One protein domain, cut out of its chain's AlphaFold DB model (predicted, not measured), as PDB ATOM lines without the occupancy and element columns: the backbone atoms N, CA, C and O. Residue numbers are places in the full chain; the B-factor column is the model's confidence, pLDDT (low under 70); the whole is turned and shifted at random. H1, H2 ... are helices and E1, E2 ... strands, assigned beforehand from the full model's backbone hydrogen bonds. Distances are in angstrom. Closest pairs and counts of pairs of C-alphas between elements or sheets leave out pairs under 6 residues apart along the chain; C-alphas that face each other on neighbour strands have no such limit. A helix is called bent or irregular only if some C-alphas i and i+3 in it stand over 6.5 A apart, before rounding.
ATOM      1  N   ALA A   2      12.907 -24.928  42.869       94.81
ATOM      2  CA  ALA A   2      12.471 -24.084  44.000       94.81
ATOM      3  C   ALA A   2      11.090 -24.460  44.577       94.81
ATOM      4  O   ALA A   2      10.913 -24.539  45.790       94.81
ATOM      5  N   HIS A   3      10.140 -24.798  43.701       96.12
ATOM      6  CA  HIS A   3       8.834 -25.310  44.115       96.12
ATOM      7  C   HIS A   3       8.897 -26.669  44.836       96.12
ATOM      8  O   HIS A   3       8.097 -26.928  45.723       96.12
ATOM      9  N   GLN A   4       9.840 -27.547  44.485       95.88
ATOM     10  CA  GLN A   4       9.999 -28.845  45.158       95.88
ATOM     11  C   GLN A   4      10.586 -28.688  46.564       95.88
ATOM     12  O   GLN A   4      10.279 -29.498  47.429       95.88
ATOM     13  N   LEU A   5      11.404 -27.653  46.791       95.06
ATOM     14  CA  LEU A   5      12.011 -27.383  48.095       95.06
ATOM     15  C   LEU A   5      10.999 -26.798  49.091       95.06
ATOM     16  O   LEU A   5      10.897 -27.294  50.204       95.06
ATOM     17  N   LEU A   6      10.244 -25.763  48.697       96.56
ATOM     18  CA  LEU A   6       9.378 -24.998  49.617       96.56
ATOM     19  C   LEU A   6       7.970 -24.705  49.054       96.56
ATOM     20  O   LEU A   6       7.305 -23.747  49.462       96.56
ATOM     21  N   GLY A   7       7.501 -25.474  48.072       96.94
ATOM     22  CA  GLY A   7       6.185 -25.286  47.455       96.94
ATOM     23  C   GLY A   7       6.026 -23.924  46.770       96.94
ATOM     24  O   GLY A   7       6.951 -23.378  46.163       96.94
ATOM     25  N   ALA A   8       4.830 -23.340  46.863       97.00
ATOM     26  CA  ALA A   8       4.535 -22.033  46.268       97.00
ATOM     27  C   ALA A   8       5.453 -20.914  46.795       97.00
ATOM     28  O   ALA A   8       5.856 -20.042  46.026       97.00
ATOM     29  N   LYS A   9       5.834 -20.973  48.079       96.56
ATOM     30  CA  LYS A   9       6.756 -20.009  48.696       96.56
ATOM     31  C   LYS A   9       8.136 -20.072  48.046       96.56
ATOM     32  O   LYS A   9       8.690 -19.037  47.699       96.56
ATOM     33  N   GLY A  10       8.649 -21.278  47.805       96.38
ATOM     34  CA  GLY A  10       9.915 -21.471  47.097       96.38
ATOM     35  C   GLY A  10       9.879 -20.928  45.671       96.38
ATOM     36  O   GLY A  10      10.798 -20.234  45.249       96.38
ATOM     37  N   TYR A  11       8.794 -21.182  44.931       97.00
ATOM     38  CA  TYR A  11       8.639 -20.627  43.582       97.00
ATOM     39  C   TYR A  11       8.630 -19.090  43.570       97.00
ATOM     40  O   TYR A  11       9.200 -18.491  42.662       97.00
ATOM     41  N   ALA A  12       8.056 -18.445  44.592       97.25
ATOM     42  CA  ALA A  12       7.999 -16.987  44.673       97.25
ATOM     43  C   ALA A  12       9.388 -16.318  44.627       97.25
ATOM     44  O   ALA A  12       9.510 -15.250  44.031       97.25
ATOM     45  N   TYR A  13      10.433 -16.965  45.162       96.31
ATOM     46  CA  TYR A  13      11.818 -16.477  45.063       96.31
ATOM     47  C   TYR A  13      12.283 -16.323  43.609       96.31
ATOM     48  O   TYR A  13      12.997 -15.379  43.278       96.31
ATOM     49  N   VAL A  14      11.875 -17.234  42.722       96.00
ATOM     50  CA  VAL A  14      12.383 -17.315  41.341       96.00
ATOM     51  C   VAL A  14      11.367 -16.886  40.281       96.00
ATOM     52  O   VAL A  14      11.726 -16.792  39.111       96.00
ATOM     53  N   ALA A  15      10.126 -16.573  40.663       95.50
ATOM     54  CA  ALA A  15       9.014 -16.332  39.740       95.50
ATOM     55  C   ALA A  15       9.300 -15.247  38.684       95.50
ATOM     56  O   ALA A  15       8.968 -15.409  37.516       95.50
ATOM     57  N   ASN A  16       9.950 -14.141  39.061       94.25
ATOM     58  CA  ASN A  16      10.287 -13.068  38.115       94.25
ATOM     59  C   ASN A  16      11.359 -13.505  37.100       94.25
ATOM     60  O   ASN A  16      11.292 -13.134  35.931       94.25
ATOM     61  N   ALA A  17      12.342 -14.291  37.546       93.12
ATOM     62  CA  ALA A  17      13.393 -14.818  36.681       93.12
ATOM     63  C   ALA A  17      12.822 -15.860  35.703       93.12
ATOM     64  O   ALA A  17      13.078 -15.776  34.503       93.12
ATOM     65  N   ASP A  18      11.960 -16.747  36.208       92.25
ATOM     66  CA  ASP A  18      11.230 -17.755  35.433       92.25
ATOM     67  C   ASP A  18      10.356 -17.116  34.341       92.25
ATOM     68  O   ASP A  18      10.518 -17.421  33.163       92.25
ATOM     69  N   LEU A  19       9.528 -16.121  34.690       91.75
ATOM     70  CA  LEU A  19       8.691 -15.387  33.726       91.75
ATOM     71  C   LEU A  19       9.491 -14.685  32.619       91.75
ATOM     72  O   LEU A  19       8.968 -14.453  31.530       91.75
ATOM     73  N   LYS A  20      10.742 -14.312  32.900       90.69
ATOM     74  CA  LYS A  20      11.642 -13.653  31.945       90.69
ATOM     75  C   LYS A  20      12.530 -14.634  31.177       90.69
ATOM     76  O   LYS A  20      13.257 -14.188  30.291       90.69
ATOM     77  N   GLY A  21      12.515 -15.926  31.509       89.19
ATOM     78  CA  GLY A  21      13.427 -16.919  30.935       89.19
ATOM     79  C   GLY A  21      14.906 -16.645  31.254       89.19
ATOM     80  O   GLY A  21      15.793 -16.990  30.467       89.19
ATOM     81  N   VAL A  22      15.195 -15.989  32.382       91.56
ATOM     82  CA  VAL A  22      16.563 -15.641  32.809       91.56
ATOM     83  C   VAL A  22      16.966 -16.410  34.061       91.56
ATOM     84  O   VAL A  22      16.117 -16.803  34.860       91.56
ATOM     85  N   SER A  23      18.269 -16.593  34.269       92.75
ATOM     86  CA  SER A  23      18.776 -17.176  35.511       92.75
ATOM     87  C   SER A  23      18.405 -16.307  36.723       92.75
ATOM     88  O   SER A  23      18.663 -15.100  36.697       92.75
ATOM     89  N   PRO A  24      17.880 -16.886  37.821       94.56
ATOM     90  CA  PRO A  24      17.877 -16.208  39.112       94.56
ATOM     91  C   PRO A  24      19.318 -15.944  39.582       94.56
ATOM     92  O   PRO A  24      20.255 -16.642  39.184       94.56
ATOM     93  N   GLY A  25      19.499 -14.926  40.425       94.38
ATOM     94  CA  GLY A  25      20.801 -14.612  41.017       94.38
ATOM     95  C   GLY A  25      21.209 -15.625  42.090       94.38
ATOM     96  O   GLY A  25      20.349 -16.214  42.751       94.38
ATOM     97  N   SER A  26      22.518 -15.794  42.299       94.12
ATOM     98  CA  SER A  26      23.057 -16.700  43.325       94.12
ATOM     99  C   SER A  26      22.586 -16.335  44.733       94.12
ATOM    100  O   SER A  26      22.278 -17.227  45.512       94.12
ATOM    101  N   GLU A  27      22.419 -15.048  45.043       96.31
ATOM    102  CA  GLU A  27      21.913 -14.607  46.349       96.31
ATOM    103  C   GLU A  27      20.462 -15.042  46.603       96.31
ATOM    104  O   GLU A  27      20.145 -15.584  47.658       96.31
ATOM    105  N   THR A  28      19.591 -14.907  45.599       96.94
ATOM    106  CA  THR A  28      18.202 -15.383  45.678       96.94
ATOM    107  C   THR A  28      18.141 -16.896  45.889       96.94
ATOM    108  O   THR A  28      17.331 -17.389  46.672       96.94
ATOM    109  N   LEU A  29      19.009 -17.647  45.205       97.19
ATOM    110  CA  LEU A  29      19.118 -19.093  45.395       97.19
ATOM    111  C   LEU A  29      19.697 -19.443  46.774       97.19
ATOM    112  O   LEU A  29      19.234 -20.394  47.396       97.19
ATOM    113  N   ARG A  30      20.656 -18.667  47.287       96.75
ATOM    114  CA  ARG A  30      21.248 -18.856  48.617       96.75
ATOM    115  C   ARG A  30      20.207 -18.683  49.717       96.75
ATOM    116  O   ARG A  30      20.169 -19.496  50.636       96.75
ATOM    117  N   GLU A  31      19.368 -17.653  49.635       97.06
ATOM    118  CA  GLU A  31      18.260 -17.435  50.575       97.06
ATOM    119  C   GLU A  31      17.262 -18.595  50.534       97.06
ATOM    120  O   GLU A  31      16.941 -19.168  51.576       97.06
ATOM    121  N   LEU A  32      16.860 -19.008  49.326       97.31
ATOM    122  CA  LEU A  32      15.993 -20.165  49.112       97.31
ATOM    123  C   LEU A  32      16.569 -21.441  49.750       97.31
ATOM    124  O   LEU A  32      15.841 -22.172  50.419       97.31
ATOM    125  N   PHE A  33      17.860 -21.721  49.552       97.25
ATOM    126  CA  PHE A  33      18.516 -22.912  50.100       97.25
ATOM    127  C   PHE A  33      18.717 -22.828  51.607       97.25
ATOM    128  O   PHE A  33      18.493 -23.815  52.295       97.25
ATOM    129  N   SER A  34      19.060 -21.650  52.129       96.44
ATOM    130  CA  SER A  34      19.199 -21.431  53.574       96.44
ATOM    131  C   SER A  34      17.874 -21.658  54.303       96.44
ATOM    132  O   SER A  34      17.866 -22.187  55.408       96.44
ATOM    133  N   GLU A  35      16.752 -21.284  53.684       96.81
ATOM    134  CA  GLU A  35      15.421 -21.551  54.231       96.81
ATOM    135  C   GLU A  35      15.016 -23.030  54.094       96.81
ATOM    136  O   GLU A  35      14.327 -23.566  54.959       96.81
ATOM    137  N   ALA A  36      15.447 -23.699  53.022       96.06
ATOM    138  CA  ALA A  36      15.161 -25.112  52.775       96.06
ATOM    139  C   ALA A  36      16.117 -26.087  53.489       96.06
ATOM    140  O   ALA A  36      15.909 -27.297  53.398       96.06
ATOM    141  N   ALA A  37      17.170 -25.594  54.145       94.06
ATOM    142  CA  ALA A  37      18.231 -26.421  54.709       94.06
ATOM    143  C   ALA A  37      17.730 -27.344  55.847       94.06
ATOM    144  O   ALA A  37      16.910 -26.917  56.668       94.06
ATOM    145  N   PRO A  38      18.249 -28.587  55.954       95.56
ATOM    146  CA  PRO A  38      19.211 -29.225  55.047       95.56
ATOM    147  C   PRO A  38      18.552 -29.675  53.731       95.56
ATOM    148  O   PRO A  38      17.455 -30.237  53.748       95.56
ATOM    149  N   CYS A  39      19.221 -29.484  52.587       94.62
ATOM    150  CA  CYS A  39      18.652 -29.868  51.290       94.62
ATOM    151  C   CYS A  39      19.644 -30.521  50.311       94.62
ATOM    152  O   CYS A  39      20.835 -30.211  50.268       94.62
ATOM    153  N   LEU A  40      19.112 -31.443  49.501       94.19
ATOM    154  CA  LEU A  40      19.817 -32.142  48.428       94.19
ATOM    155  C   LEU A  40      19.124 -31.853  47.097       94.19
ATOM    156  O   LEU A  40      17.949 -32.171  46.910       94.19
ATOM    157  N   ILE A  41      19.869 -31.278  46.162       94.31
ATOM    158  CA  ILE A  41      19.408 -30.940  44.820       94.31
ATOM    159  C   ILE A  41      20.032 -31.937  43.849       94.31
ATOM    160  O   ILE A  41      21.248 -31.964  43.675       94.31
ATOM    161  N   LEU A  42      19.189 -32.753  43.220       93.75
ATOM    162  CA  LEU A  42      19.593 -33.733  42.213       93.75
ATOM    163  C   LEU A  42      19.166 -33.245  40.830       93.75
ATOM    164  O   LEU A  42      17.980 -32.995  40.605       93.75
ATOM    165  N   ILE A  43      20.121 -33.115  39.913       92.31
ATOM    166  CA  ILE A  43      19.863 -32.749  38.519       92.31
ATOM    167  C   ILE A  43      20.359 -33.880  37.632       92.31
ATOM    168  O   ILE A  43      21.560 -34.127  37.544       92.31
ATOM    169  N   ASP A  44      19.426 -34.558  36.978       90.25
ATOM    170  CA  ASP A  44      19.747 -35.629  36.044       90.25
ATOM    171  C   ASP A  44      19.741 -35.114  34.599       90.25
ATOM    172  O   ASP A  44      18.931 -34.252  34.250       90.25
ATOM    173  N   GLU A  45      20.638 -35.638  33.765       88.19
ATOM    174  CA  GLU A  45      20.684 -35.414  32.316       88.19
ATOM    175  C   GLU A  45      20.785 -33.931  31.903       88.19
ATOM    176  O   GLU A  45      20.256 -33.500  30.874       88.19
ATOM    177  N   TRP A  46      21.503 -33.116  32.687       90.12
ATOM    178  CA  TRP A  46      21.580 -31.667  32.448       90.12
ATOM    179  C   TRP A  46      22.201 -31.328  31.083       90.12
ATOM    180  O   TRP A  46      21.717 -30.454  30.363       90.12
ATOM    181  N   VAL A  47      23.244 -32.054  30.679       89.62
ATOM    182  CA  VAL A  47      23.879 -31.870  29.362       89.62
ATOM    183  C   VAL A  47      22.909 -32.212  28.231       89.62
ATOM    184  O   VAL A  47      22.818 -31.464  27.255       89.62
ATOM    185  N   ALA A  48      22.137 -33.294  28.365       88.19
ATOM    186  CA  ALA A  48      21.139 -33.678  27.371       88.19
ATOM    187  C   ALA A  48      20.011 -32.640  27.269       88.19
ATOM    188  O   ALA A  48      19.557 -32.334  26.164       88.19
ATOM    189  N   TYR A  49      19.605 -32.056  28.401       89.69
ATOM    190  CA  TYR A  49      18.656 -30.947  28.440       89.69
ATOM    191  C   TYR A  49      19.184 -29.718  27.684       89.69
ATOM    192  O   TYR A  49      18.523 -29.220  26.771       89.69
ATOM    193  N   LEU A  50      20.409 -29.283  27.994       90.75
ATOM    194  CA  LEU A  50      21.054 -28.122  27.372       90.75
ATOM    195  C   LEU A  50      21.285 -28.291  25.870       90.75
ATOM    196  O   LEU A  50      21.138 -27.329  25.114       90.75
ATOM    197  N   ARG A  51      21.613 -29.504  25.414       88.31
ATOM    198  CA  ARG A  51      21.837 -29.792  23.990       88.31
ATOM    199  C   ARG A  51      20.642 -29.392  23.124       88.31
ATOM    200  O   ARG A  51      20.842 -28.887  22.022       88.31
ATOM    201  N   ASN A  52      19.419 -29.576  23.619       87.50
ATOM    202  CA  ASN A  52      18.197 -29.236  22.884       87.50
ATOM    203  C   ASN A  52      17.963 -27.717  22.767       87.50
ATOM    204  O   ASN A  52      17.084 -27.288  22.026       87.50
ATOM    205  N   MET A  53      18.740 -26.909  23.494       90.44
ATOM    206  CA  MET A  53      18.642 -25.447  23.540       90.44
ATOM    207  C   MET A  53      19.765 -24.761  22.748       90.44
ATOM    208  O   MET A  53      19.772 -23.538  22.604       90.44
ATOM    209  N   TYR A  54      20.733 -25.526  22.240       90.00
ATOM    210  CA  TYR A  54      21.878 -24.983  21.521       90.00
ATOM    211  C   TYR A  54      21.445 -24.351  20.193       90.00
ATOM    212  O   TYR A  54      20.863 -25.025  19.345       90.00
ATOM    213  N   LYS A  55      21.749 -23.059  20.008       88.69
ATOM    214  CA  LYS A  55      21.332 -22.249  18.843       88.69
ATOM    215  C   LYS A  55      19.800 -22.182  18.650       88.69
ATOM    216  O   LYS A  55      19.336 -21.927  17.541       88.69
ATOM    217  N   VAL A  56      19.021 -22.391  19.716       88.38
ATOM    218  CA  VAL A  56      17.556 -22.244  19.725       88.38
ATOM    219  C   VAL A  56      17.174 -21.046  20.593       88.38
ATOM    220  O   VAL A  56      17.624 -20.921  21.732       88.38
ATOM    221  N   GLU A  57      16.329 -20.166  20.060       87.88
ATOM    222  CA  GLU A  57      15.868 -18.953  20.740       87.88
ATOM    223  C   GLU A  57      14.360 -18.993  21.021       87.88
ATOM    224  O   GLU A  57      13.622 -19.794  20.448       87.88
ATOM    225  N   GLY A  58      13.894 -18.118  21.919       85.44
ATOM    226  CA  GLY A  58      12.467 -17.961  22.227       85.44
ATOM    227  C   GLY A  58      11.854 -19.086  23.069       85.44
ATOM    228  O   GLY A  58      10.632 -19.181  23.162       85.44
ATOM    229  N   LEU A  59      12.677 -19.942  23.683       88.56
ATOM    230  CA  LEU A  59      12.196 -21.002  24.562       88.56
ATOM    231  C   LEU A  59      11.708 -20.428  25.905       88.56
ATOM    232  O   LEU A  59      12.407 -19.603  26.500       88.56
ATOM    233  N   PRO A  60      10.568 -20.905  26.445       85.62
ATOM    234  CA  PRO A  60      10.098 -20.514  27.776       85.62
ATOM    235  C   PRO A  60      11.100 -20.820  28.897       85.62
ATOM    236  O   PRO A  60      11.127 -20.131  29.906       85.62
ATOM    237  N   SER A  61      11.954 -21.829  28.708       84.81
ATOM    238  CA  SER A  61      13.004 -22.222  29.654       84.81
ATOM    239  C   SER A  61      14.273 -21.360  29.588       84.81
ATOM    240  O   SER A  61      15.297 -21.712  30.182       84.81
ATOM    241  N   GLY A  62      14.236 -20.249  28.852       89.69
ATOM    242  CA  GLY A  62      15.393 -19.394  28.618       89.69
ATOM    243  C   GLY A  62      16.317 -19.913  27.520       89.69
ATOM    244  O   GLY A  62      16.038 -20.899  26.842       89.69
ATOM    245  N   SER A  63      17.436 -19.221  27.319       92.75
ATOM    246  CA  SER A  63      18.454 -19.603  26.337       92.75
ATOM    247  C   SER A  63      19.467 -20.602  26.904       92.75
ATOM    248  O   SER A  63      19.548 -20.827  28.117       92.75
ATOM    249  N   PHE A  64      20.293 -21.159  26.016       92.38
ATOM    250  CA  PHE A  64      21.469 -21.949  26.382       92.38
ATOM    251  C   PHE A  64      22.368 -21.213  27.395       92.38
ATOM    252  O   PHE A  64      22.659 -21.737  28.468       92.38
ATOM    253  N   GLU A  65      22.711 -19.953  27.114       91.12
ATOM    254  CA  GLU A  65      23.545 -19.114  27.990       91.12
ATOM    255  C   GLU A  65      22.879 -18.800  29.338       91.12
ATOM    256  O   GLU A  65      23.539 -18.783  30.380       91.12
ATOM    257  N   SER A  66      21.557 -18.600  29.343       92.19
ATOM    258  CA  SER A  66      20.790 -18.390  30.577       92.19
ATOM    259  C   SER A  66      20.893 -19.604  31.505       92.19
ATOM    260  O   SER A  66      21.134 -19.460  32.702       92.19
ATOM    261  N   ASN A  67      20.814 -20.816  30.950       92.69
ATOM    262  CA  ASN A  67      20.933 -22.044  31.731       92.69
ATOM    263  C   ASN A  67      22.369 -22.304  32.219       92.69
ATOM    264  O   ASN A  67      22.554 -22.818  33.321       92.69
ATOM    265  N   LEU A  68      23.392 -21.912  31.452       91.62
ATOM    266  CA  LEU A  68      24.783 -21.949  31.924       91.62
ATOM    267  C   LEU A  68      25.027 -20.953  33.065       91.62
ATOM    268  O   LEU A  68      25.699 -21.282  34.043       91.62
ATOM    269  N   THR A  69      24.429 -19.764  32.977       92.94
ATOM    270  CA  THR A  69      24.439 -18.776  34.067       92.94
ATOM    271  C   THR A  69      23.735 -19.335  35.305       92.94
ATOM    272  O   THR A  69      24.237 -19.197  36.419       92.94
ATOM    273  N   PHE A  70      22.625 -20.053  35.113       94.06
ATOM    274  CA  PHE A  70      21.938 -20.750  36.198       94.06
ATOM    275  C   PHE A  70      22.810 -21.826  36.844       94.06
ATOM    276  O   PHE A  70      22.814 -21.930  38.066       94.06
ATOM    277  N   ALA A  71      23.606 -22.573  36.074       92.56
ATOM    278  CA  ALA A  71      24.547 -23.537  36.640       92.56
ATOM    279  C   ALA A  71      25.594 -22.877  37.550       92.56
ATOM    280  O   ALA A  71      25.890 -23.389  38.632       92.56
ATOM    281  N   GLN A  72      26.116 -21.716  37.157       91.69
ATOM    282  CA  GLN A  72      27.040 -20.941  37.990       91.69
ATOM    283  C   GLN A  72      26.345 -20.441  39.258       91.69
ATOM    284  O   GLN A  72      26.810 -20.714  40.361       91.69
ATOM    285  N   ALA A  73      25.182 -19.803  39.114       94.25
ATOM    286  CA  ALA A  73      24.434 -19.269  40.244       94.25
ATOM    287  C   ALA A  73      24.017 -20.362  41.242       94.25
ATOM    288  O   ALA A  73      24.123 -20.165  42.451       94.25
ATOM    289  N   LEU A  74      23.577 -21.520  40.741       94.12
ATOM    290  CA  LEU A  74      23.190 -22.682  41.539       94.12
ATOM    291  C   LEU A  74      24.352 -23.183  42.393       94.12
ATOM    292  O   LEU A  74      24.196 -23.435  43.586       94.12
ATOM    293  N   THR A  75      25.507 -23.356  41.764       90.81
ATOM    294  CA  THR A  75      26.663 -23.974  42.402       90.81
ATOM    295  C   THR A  75      27.361 -23.009  43.373       90.81
ATOM    296  O   THR A  75      27.776 -23.420  44.457       90.81
ATOM    297  N   GLU A  76      27.370 -21.705  43.077       92.12
ATOM    298  CA  GLU A  76      27.770 -20.657  44.027       92.12
ATOM    299  C   GLU A  76      26.838 -20.572  45.240       92.12
ATOM    300  O   GLU A  76      27.310 -20.496  46.376       92.12
ATOM    301  N   ALA A  77      25.523 -20.601  45.011       94.12
ATOM    302  CA  ALA A  77      24.528 -20.545  46.073       94.12
ATOM    303  C   ALA A  77      24.631 -21.751  47.010       94.12
ATOM    304  O   ALA A  77      24.609 -21.579  48.226       94.12
ATOM    305  N   ALA A  78      24.806 -22.953  46.456       92.44
ATOM    306  CA  ALA A  78      24.988 -24.175  47.234       92.44
ATOM    307  C   ALA A  78      26.250 -24.135  48.106       92.44
ATOM    308  O   ALA A  78      26.218 -24.602  49.237       92.44
ATOM    309  N   ARG A  79      27.338 -23.522  47.619       89.44
ATOM    310  CA  ARG A  79      28.570 -23.335  48.403       89.44
ATOM    311  C   ARG A  79      28.376 -22.397  49.600       89.44
ATOM    312  O   ARG A  79      29.065 -22.540  50.605       89.44
ATOM    313  N   LEU A  80      27.509 -21.392  49.467       91.69
ATOM    314  CA  LEU A  80      27.297 -20.358  50.487       91.69
ATOM    315  C   LEU A  80      26.152 -20.680  51.456       91.69
ATOM    316  O   LEU A  80      26.098 -20.101  52.540       91.69
ATOM    317  N   ALA A  81      25.222 -21.547  51.063       93.81
ATOM    318  CA  ALA A  81      24.102 -21.958  51.895       93.81
ATOM    319  C   ALA A  81      24.512 -23.089  52.858       93.81
ATOM    320  O   ALA A  81      25.240 -24.002  52.461       93.81
ATOM    321  N   PRO A  82      24.052 -23.064  54.122       90.69
ATOM    322  CA  PRO A  82      24.321 -24.140  55.069       90.69
ATOM    323  C   PRO A  82      23.647 -25.445  54.626       90.69
ATOM    324  O   PRO A  82      22.566 -25.422  54.033       90.69
ATOM    325  N   ASP A  83      24.294 -26.578  54.915       93.81
ATOM    326  CA  ASP A  83      23.767 -27.940  54.728       93.81
ATOM    327  C   ASP A  83      23.076 -28.184  53.373       93.81
ATOM    328  O   ASP A  83      22.026 -28.826  53.281       93.81
ATOM    329  N   THR A  84      23.666 -27.638  52.306       93.62
ATOM    330  CA  THR A  84      23.140 -27.709  50.942       93.62
ATOM    331  C   THR A  84      24.098 -28.477  50.043       93.62
ATOM    332  O   THR A  84      25.276 -28.143  49.942       93.62
ATOM    333  N   LEU A  85      23.583 -29.493  49.348       91.44
ATOM    334  CA  LEU A  85      24.354 -30.284  48.392       91.44
ATOM    335  C   LEU A  85      23.688 -30.264  47.014       91.44
ATOM    336  O   LEU A  85      22.497 -30.544  46.888       91.44
ATOM    337  N   VAL A  86      24.470 -29.978  45.972       90.38
ATOM    338  CA  VAL A  86      24.051 -30.097  44.568       90.38
ATOM    339  C   VAL A  86      24.804 -31.256  43.933       90.38
ATOM    340  O   VAL A  86      26.032 -31.272  43.917       90.38
ATOM    341  N   VAL A  87      24.060 -32.203  43.371       89.19
ATOM    342  CA  VAL A  87      24.596 -33.327  42.605       89.19
ATOM    343  C   VAL A  87      23.990 -33.278  41.211       89.19
ATOM    344  O   VAL A  87      22.771 -33.335  41.053       89.19
ATOM    345  N   ALA A  88      24.847 -33.178  40.200       87.12
ATOM    346  CA  ALA A  88      24.445 -33.219  38.802       87.12
ATOM    347  C   ALA A  88      25.063 -34.435  38.108       87.12
ATOM    348  O   ALA A  88      26.246 -34.721  38.307       87.12
ATOM    349  N   SER A  89      24.283 -35.135  37.283       83.44
ATOM    350  CA  SER A  89      24.825 -36.175  36.411       83.44
ATOM    351  C   SER A  89      25.409 -35.546  35.144       83.44
ATOM    352  O   SER A  89      24.823 -34.663  34.511       83.44
ATOM    353  N   ILE A  90      26.620 -35.982  34.804       80.25
ATOM    354  CA  ILE A  90      27.347 -35.550  33.614       80.25
ATOM    355  C   ILE A  90      27.609 -36.802  32.769       80.25
ATOM    356  O   ILE A  90      28.109 -37.786  33.325       80.25
ATOM    357  N   PRO A  91      27.293 -36.791  31.459       75.56
ATOM    358  CA  PRO A  91      27.542 -37.929  30.582       75.56
ATOM    359  C   PRO A  91      29.004 -38.363  30.619       75.56
ATOM    360  O   PRO A  91      29.913 -37.528  30.583       75.56
ATOM    361  N   ALA A  92      29.228 -39.675  30.666       65.75
ATOM    362  CA  ALA A  92      30.572 -40.246  30.701       65.75
ATOM    363  C   ALA A  92      31.104 -40.591  29.302       65.75
ATOM    364  O   ALA A  92      32.315 -40.732  29.132       65.75
ATOM    365  N   SER A  93      30.223 -40.742  28.306       63.69
ATOM    366  CA  SER A  93      30.574 -41.240  26.972       63.69
ATOM    367  C   SER A  93      30.206 -40.270  25.844       63.69
ATOM    368  O   SER A  93      29.187 -39.582  25.893       63.69
ATOM    369  N   ASN A  94      30.999 -40.269  24.765       64.00
ATOM    370  CA  ASN A  94      30.753 -39.434  23.577       64.00
ATOM    371  C   ASN A  94      29.429 -39.740  22.863       64.00
ATOM    372  O   ASN A  94      28.863 -38.862  22.210       64.00
ATOM    373  N   ILE A  95      28.929 -40.968  23.003       64.88
ATOM    374  CA  ILE A  95      27.661 -41.406  22.410       64.88
ATOM    375  C   ILE A  95      26.486 -40.666  23.065       64.88
ATOM    376  O   ILE A  95      25.566 -40.235  22.373       64.88
ATOM    377  N   GLU A  96      26.536 -40.469  24.384       61.38
ATOM    378  CA  GLU A  96      25.481 -39.803  25.158       61.38
ATOM    379  C   GLU A  96      25.495 -38.277  24.971       61.38
ATOM    380  O   GLU A  96      24.433 -37.652  24.892       61.38
ATOM    381  N   ILE A  97      26.690 -37.684  24.831       72.19
ATOM    382  CA  ILE A  97      26.891 -36.236  24.650       72.19
ATOM    383  C   ILE A  97      26.130 -35.732  23.420       72.19
ATOM    384  O   ILE A  97      25.310 -34.827  23.545       72.19
ATOM    385  N   GLY A  98      26.352 -36.350  22.253       69.06
ATOM    386  CA  GLY A  98      25.679 -36.059  20.981       69.06
ATOM    387  C   GLY A  98      25.896 -34.645  20.407       69.06
ATOM    388  O   GLY A  98      25.606 -33.642  21.047       69.06
ATOM    389  N   GLY A  99      26.311 -34.563  19.136       80.44
ATOM    390  CA  GLY A  99      26.364 -33.322  18.342       80.44
ATOM    391  C   GLY A  99      27.220 -32.182  18.921       80.44
ATOM    392  O   GLY A  99      27.775 -32.272  20.009       80.44
ATOM    393  N   GLU A 100      27.334 -31.071  18.190       86.31
ATOM    394  CA  GLU A 100      28.116 -29.892  18.614       86.31
ATOM    395  C   GLU A 100      27.598 -29.299  19.940       86.31
ATOM    396  O   GLU A 100      28.374 -29.038  20.856       86.31
ATOM    397  N   GLY A 101      26.272 -29.164  20.078       84.25
ATOM    398  CA  GLY A 101      25.651 -28.562  21.262       84.25
ATOM    399  C   GLY A 101      25.846 -29.360  22.550       84.25
ATOM    400  O   GLY A 101      25.965 -28.768  23.620       84.25
ATOM    401  N   GLY A 102      25.930 -30.692  22.465       86.81
ATOM    402  CA  GLY A 102      26.236 -31.528  23.623       86.81
ATOM    403  C   GLY A 102      27.676 -31.348  24.097       86.81
ATOM    404  O   GLY A 102      27.914 -31.256  25.299       86.81
ATOM    405  N   HIS A 103      28.630 -31.250  23.164       87.19
ATOM    406  CA  HIS A 103      30.041 -31.040  23.502       87.19
ATOM    407  C   HIS A 103      30.256 -29.672  24.158       87.19
ATOM    408  O   HIS A 103      30.940 -29.587  25.178       87.19
ATOM    409  N   GLU A 104      29.620 -28.619  23.632       88.62
ATOM    410  CA  GLU A 104      29.696 -27.284  24.236       88.62
ATOM    411  C   GLU A 104      29.039 -27.265  25.626       88.62
ATOM    412  O   GLU A 104      29.632 -26.762  26.583       88.62
ATOM    413  N   ALA A 105      27.857 -27.877  25.777       89.31
ATOM    414  CA  ALA A 105      27.177 -27.985  27.068       89.31
ATOM    415  C   ALA A 105      28.038 -28.712  28.108       89.31
ATOM    416  O   ALA A 105      28.211 -28.219  29.225       89.31
ATOM    417  N   LEU A 106      28.613 -29.858  27.729       88.88
ATOM    418  CA  LEU A 106      29.487 -30.638  28.597       88.88
ATOM    419  C   LEU A 106      30.680 -29.808  29.066       88.88
ATOM    420  O   LEU A 106      30.922 -29.707  30.267       88.88
ATOM    421  N   HIS A 107      31.404 -29.197  28.127       87.75
ATOM    422  CA  HIS A 107      32.597 -28.416  28.428       87.75
ATOM    423  C   HIS A 107      32.291 -27.261  29.397       87.75
ATOM    424  O   HIS A 107      33.034 -27.014  30.350       87.75
ATOM    425  N   ARG A 108      31.164 -26.565  29.207       87.62
ATOM    426  CA  ARG A 108      30.758 -25.435  30.058       87.62
ATOM    427  C   ARG A 108      30.307 -25.866  31.452       87.62
ATOM    428  O   ARG A 108      30.700 -25.234  32.437       87.62
ATOM    429  N   ILE A 109      29.531 -26.944  31.549       88.56
ATOM    430  CA  ILE A 109      29.098 -27.503  32.834       88.56
ATOM    431  C   ILE A 109      30.303 -28.041  33.611       88.56
ATOM    432  O   ILE A 109      30.485 -27.666  34.767       88.56
ATOM    433  N   GLN A 110      31.192 -28.812  32.977       84.75
ATOM    434  CA  GLN A 110      32.411 -29.315  33.621       84.75
ATOM    435  C   GLN A 110      33.272 -28.183  34.184       84.75
ATOM    436  O   GLN A 110      33.672 -28.245  35.342       84.75
ATOM    437  N   ASN A 111      33.502 -27.117  33.413       84.25
ATOM    438  CA  ASN A 111      34.268 -25.960  33.882       84.25
ATOM    439  C   ASN A 111      33.606 -25.239  35.065       84.25
ATOM    440  O   ASN A 111      34.307 -24.684  35.910       84.25
ATOM    441  N   THR A 112      32.276 -25.233  35.135       84.19
ATOM    442  CA  THR A 112      31.535 -24.615  36.243       84.19
ATOM    443  C   THR A 112      31.695 -25.431  37.525       84.19
ATOM    444  O   THR A 112      32.084 -24.886  38.553       84.19
ATOM    445  N   PHE A 113      31.495 -26.749  37.448       77.81
ATOM    446  CA  PHE A 113      31.645 -27.648  38.596       77.81
ATOM    447  C   PHE A 113      33.110 -27.815  39.040       77.81
ATOM    448  O   PHE A 113      33.383 -27.899  40.235       77.81
ATOM    449  N   ALA A 114      34.071 -27.802  38.111       74.38
ATOM    450  CA  ALA A 114      35.497 -27.942  38.421       74.38
ATOM    451  C   ALA A 114      36.052 -26.789  39.275       74.38
ATOM    452  O   ALA A 114      37.007 -26.983  40.023       74.38
ATOM    453  N   ARG A 115      35.450 -25.594  39.196       72.88
ATOM    454  CA  ARG A 115      35.865 -24.415  39.976       72.88
ATOM    455  C   ARG A 115      35.531 -24.506  41.465       72.88
ATOM    456  O   ARG A 115      35.998 -23.664  42.224       72.88
ATOM    457  N   LEU A 116      34.723 -25.480  41.881       64.69
ATOM    458  CA  LEU A 116      34.149 -25.541  43.228       64.69
ATOM    459  C   LEU A 116      34.740 -26.641  44.117       64.69
ATOM    460  O   LEU A 116      34.175 -26.935  45.159       64.69
TER     461      LEU A 116
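AT A GLANCE: This is residues 2 to 116 of the 341 residues of the protein "ATP-binding protein" of Gemmatimonadetes bacterium (UniProt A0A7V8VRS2). One long helix, H4, runs through the middle of a compact body, with a small two-stranded parallel sheet, E1 and E2, on one side of it. A helical hairpin, H1 and H2, packs on H4 through H2 towards one end of the body, and H3, H5 and H6 gather towards the other, where H6 also packs on H4. The 115 printed residues, mostly helix by class, have six named helices and two named strands in the order H1 H2 E1 H3 H4 E2 H5 H6, and the sheet's order is E1, E2. The whole is compact, with a radius of gyration of the C-alphas of 14.2 A and spans of 39 by 29 by 20 A.

IN THESE COORDINATES: H1, residues 2 to 19, starts at C-alpha 2 (12.471, -24.084, 44.000) and measures 14.0 A. It has a kink of 123 degrees near residue 9 and is irregular, with C-alphas 5 and 8 lying 9.4 A apart. H2, residues 26 to 36, measures 14.9 A. E1, residues 39 to 43, measures 13.1 A, and H3, residues 46 to 51, measures 8.7 A. H4, residues 64 to 80, measures 24.9 A from C-alpha 64 (21.469, -21.949, 26.382). E2, residues 84 to 88, measures 13.4 A. H5, residues 94 to 97, measures 5.1 A. H6, residues 99 to 114, measures 22.7 A and ends at C-alpha 114 (35.497, -27.942, 38.421).

HOW THE PARTS SIT: H1 and H2 form a helical hairpin and touch at a shallow tilt of 19 degrees, opposite ways; their closest C-alphas, of Leu 5 and Ala 36, are 6.1 A apart. H2 touches H4 at a steep tilt of 52 degrees, the same way, with the C-alphas of Ser 26 and Ala 73 closest at 4.2 A. E1 and E2 are parallel at 12 degrees; N 41 and O 85 are 2.8 A apart and N 85 and O 39 3.0 A, within hydrogen-bond range. E1, H3, H4 and E2 make a strand-helix-strand unit, two parallel neighbour strands with helices between them along the chain, and its crossover is right-handed. The closest C-alphas of H4 and E2, of Ala 78 and Thr 84, are 5.4 A apart. H6 touches H4 with residues 108 to 113 alone, at a shallow tilt of 19 degrees, the same way; the C-alphas of Gln 72 and Thr 112 are closest at 6.1 A. H3 touches H6 at 37 degrees, only just steep, opposite ways, with the C-alphas of Arg 51 and Gly 102 closest at 4.7 A. H3 and H5 only just touch, with 3 pairs of C-alphas within 8 A, the closest those of Ala 48 and Ile 97 at 6.9 A. H1 is apart from H4 and H6, among others. Every O i to N i+4 pair is within hydrogen-bond range in H2, H3, H4 and H6, against 8 of 14 in H1; H5 is too short for such a pair.

THE WHOLE: The C-alphas farthest apart, of Lys 9 and Ile 95, are 39.8 A apart, and the printed part has no cut. The long link is H3 to H4, residues 52 to 63. Mean pLDDT of the printed part is 89.3; residues 92 to 96, 98 and 116 are under 70.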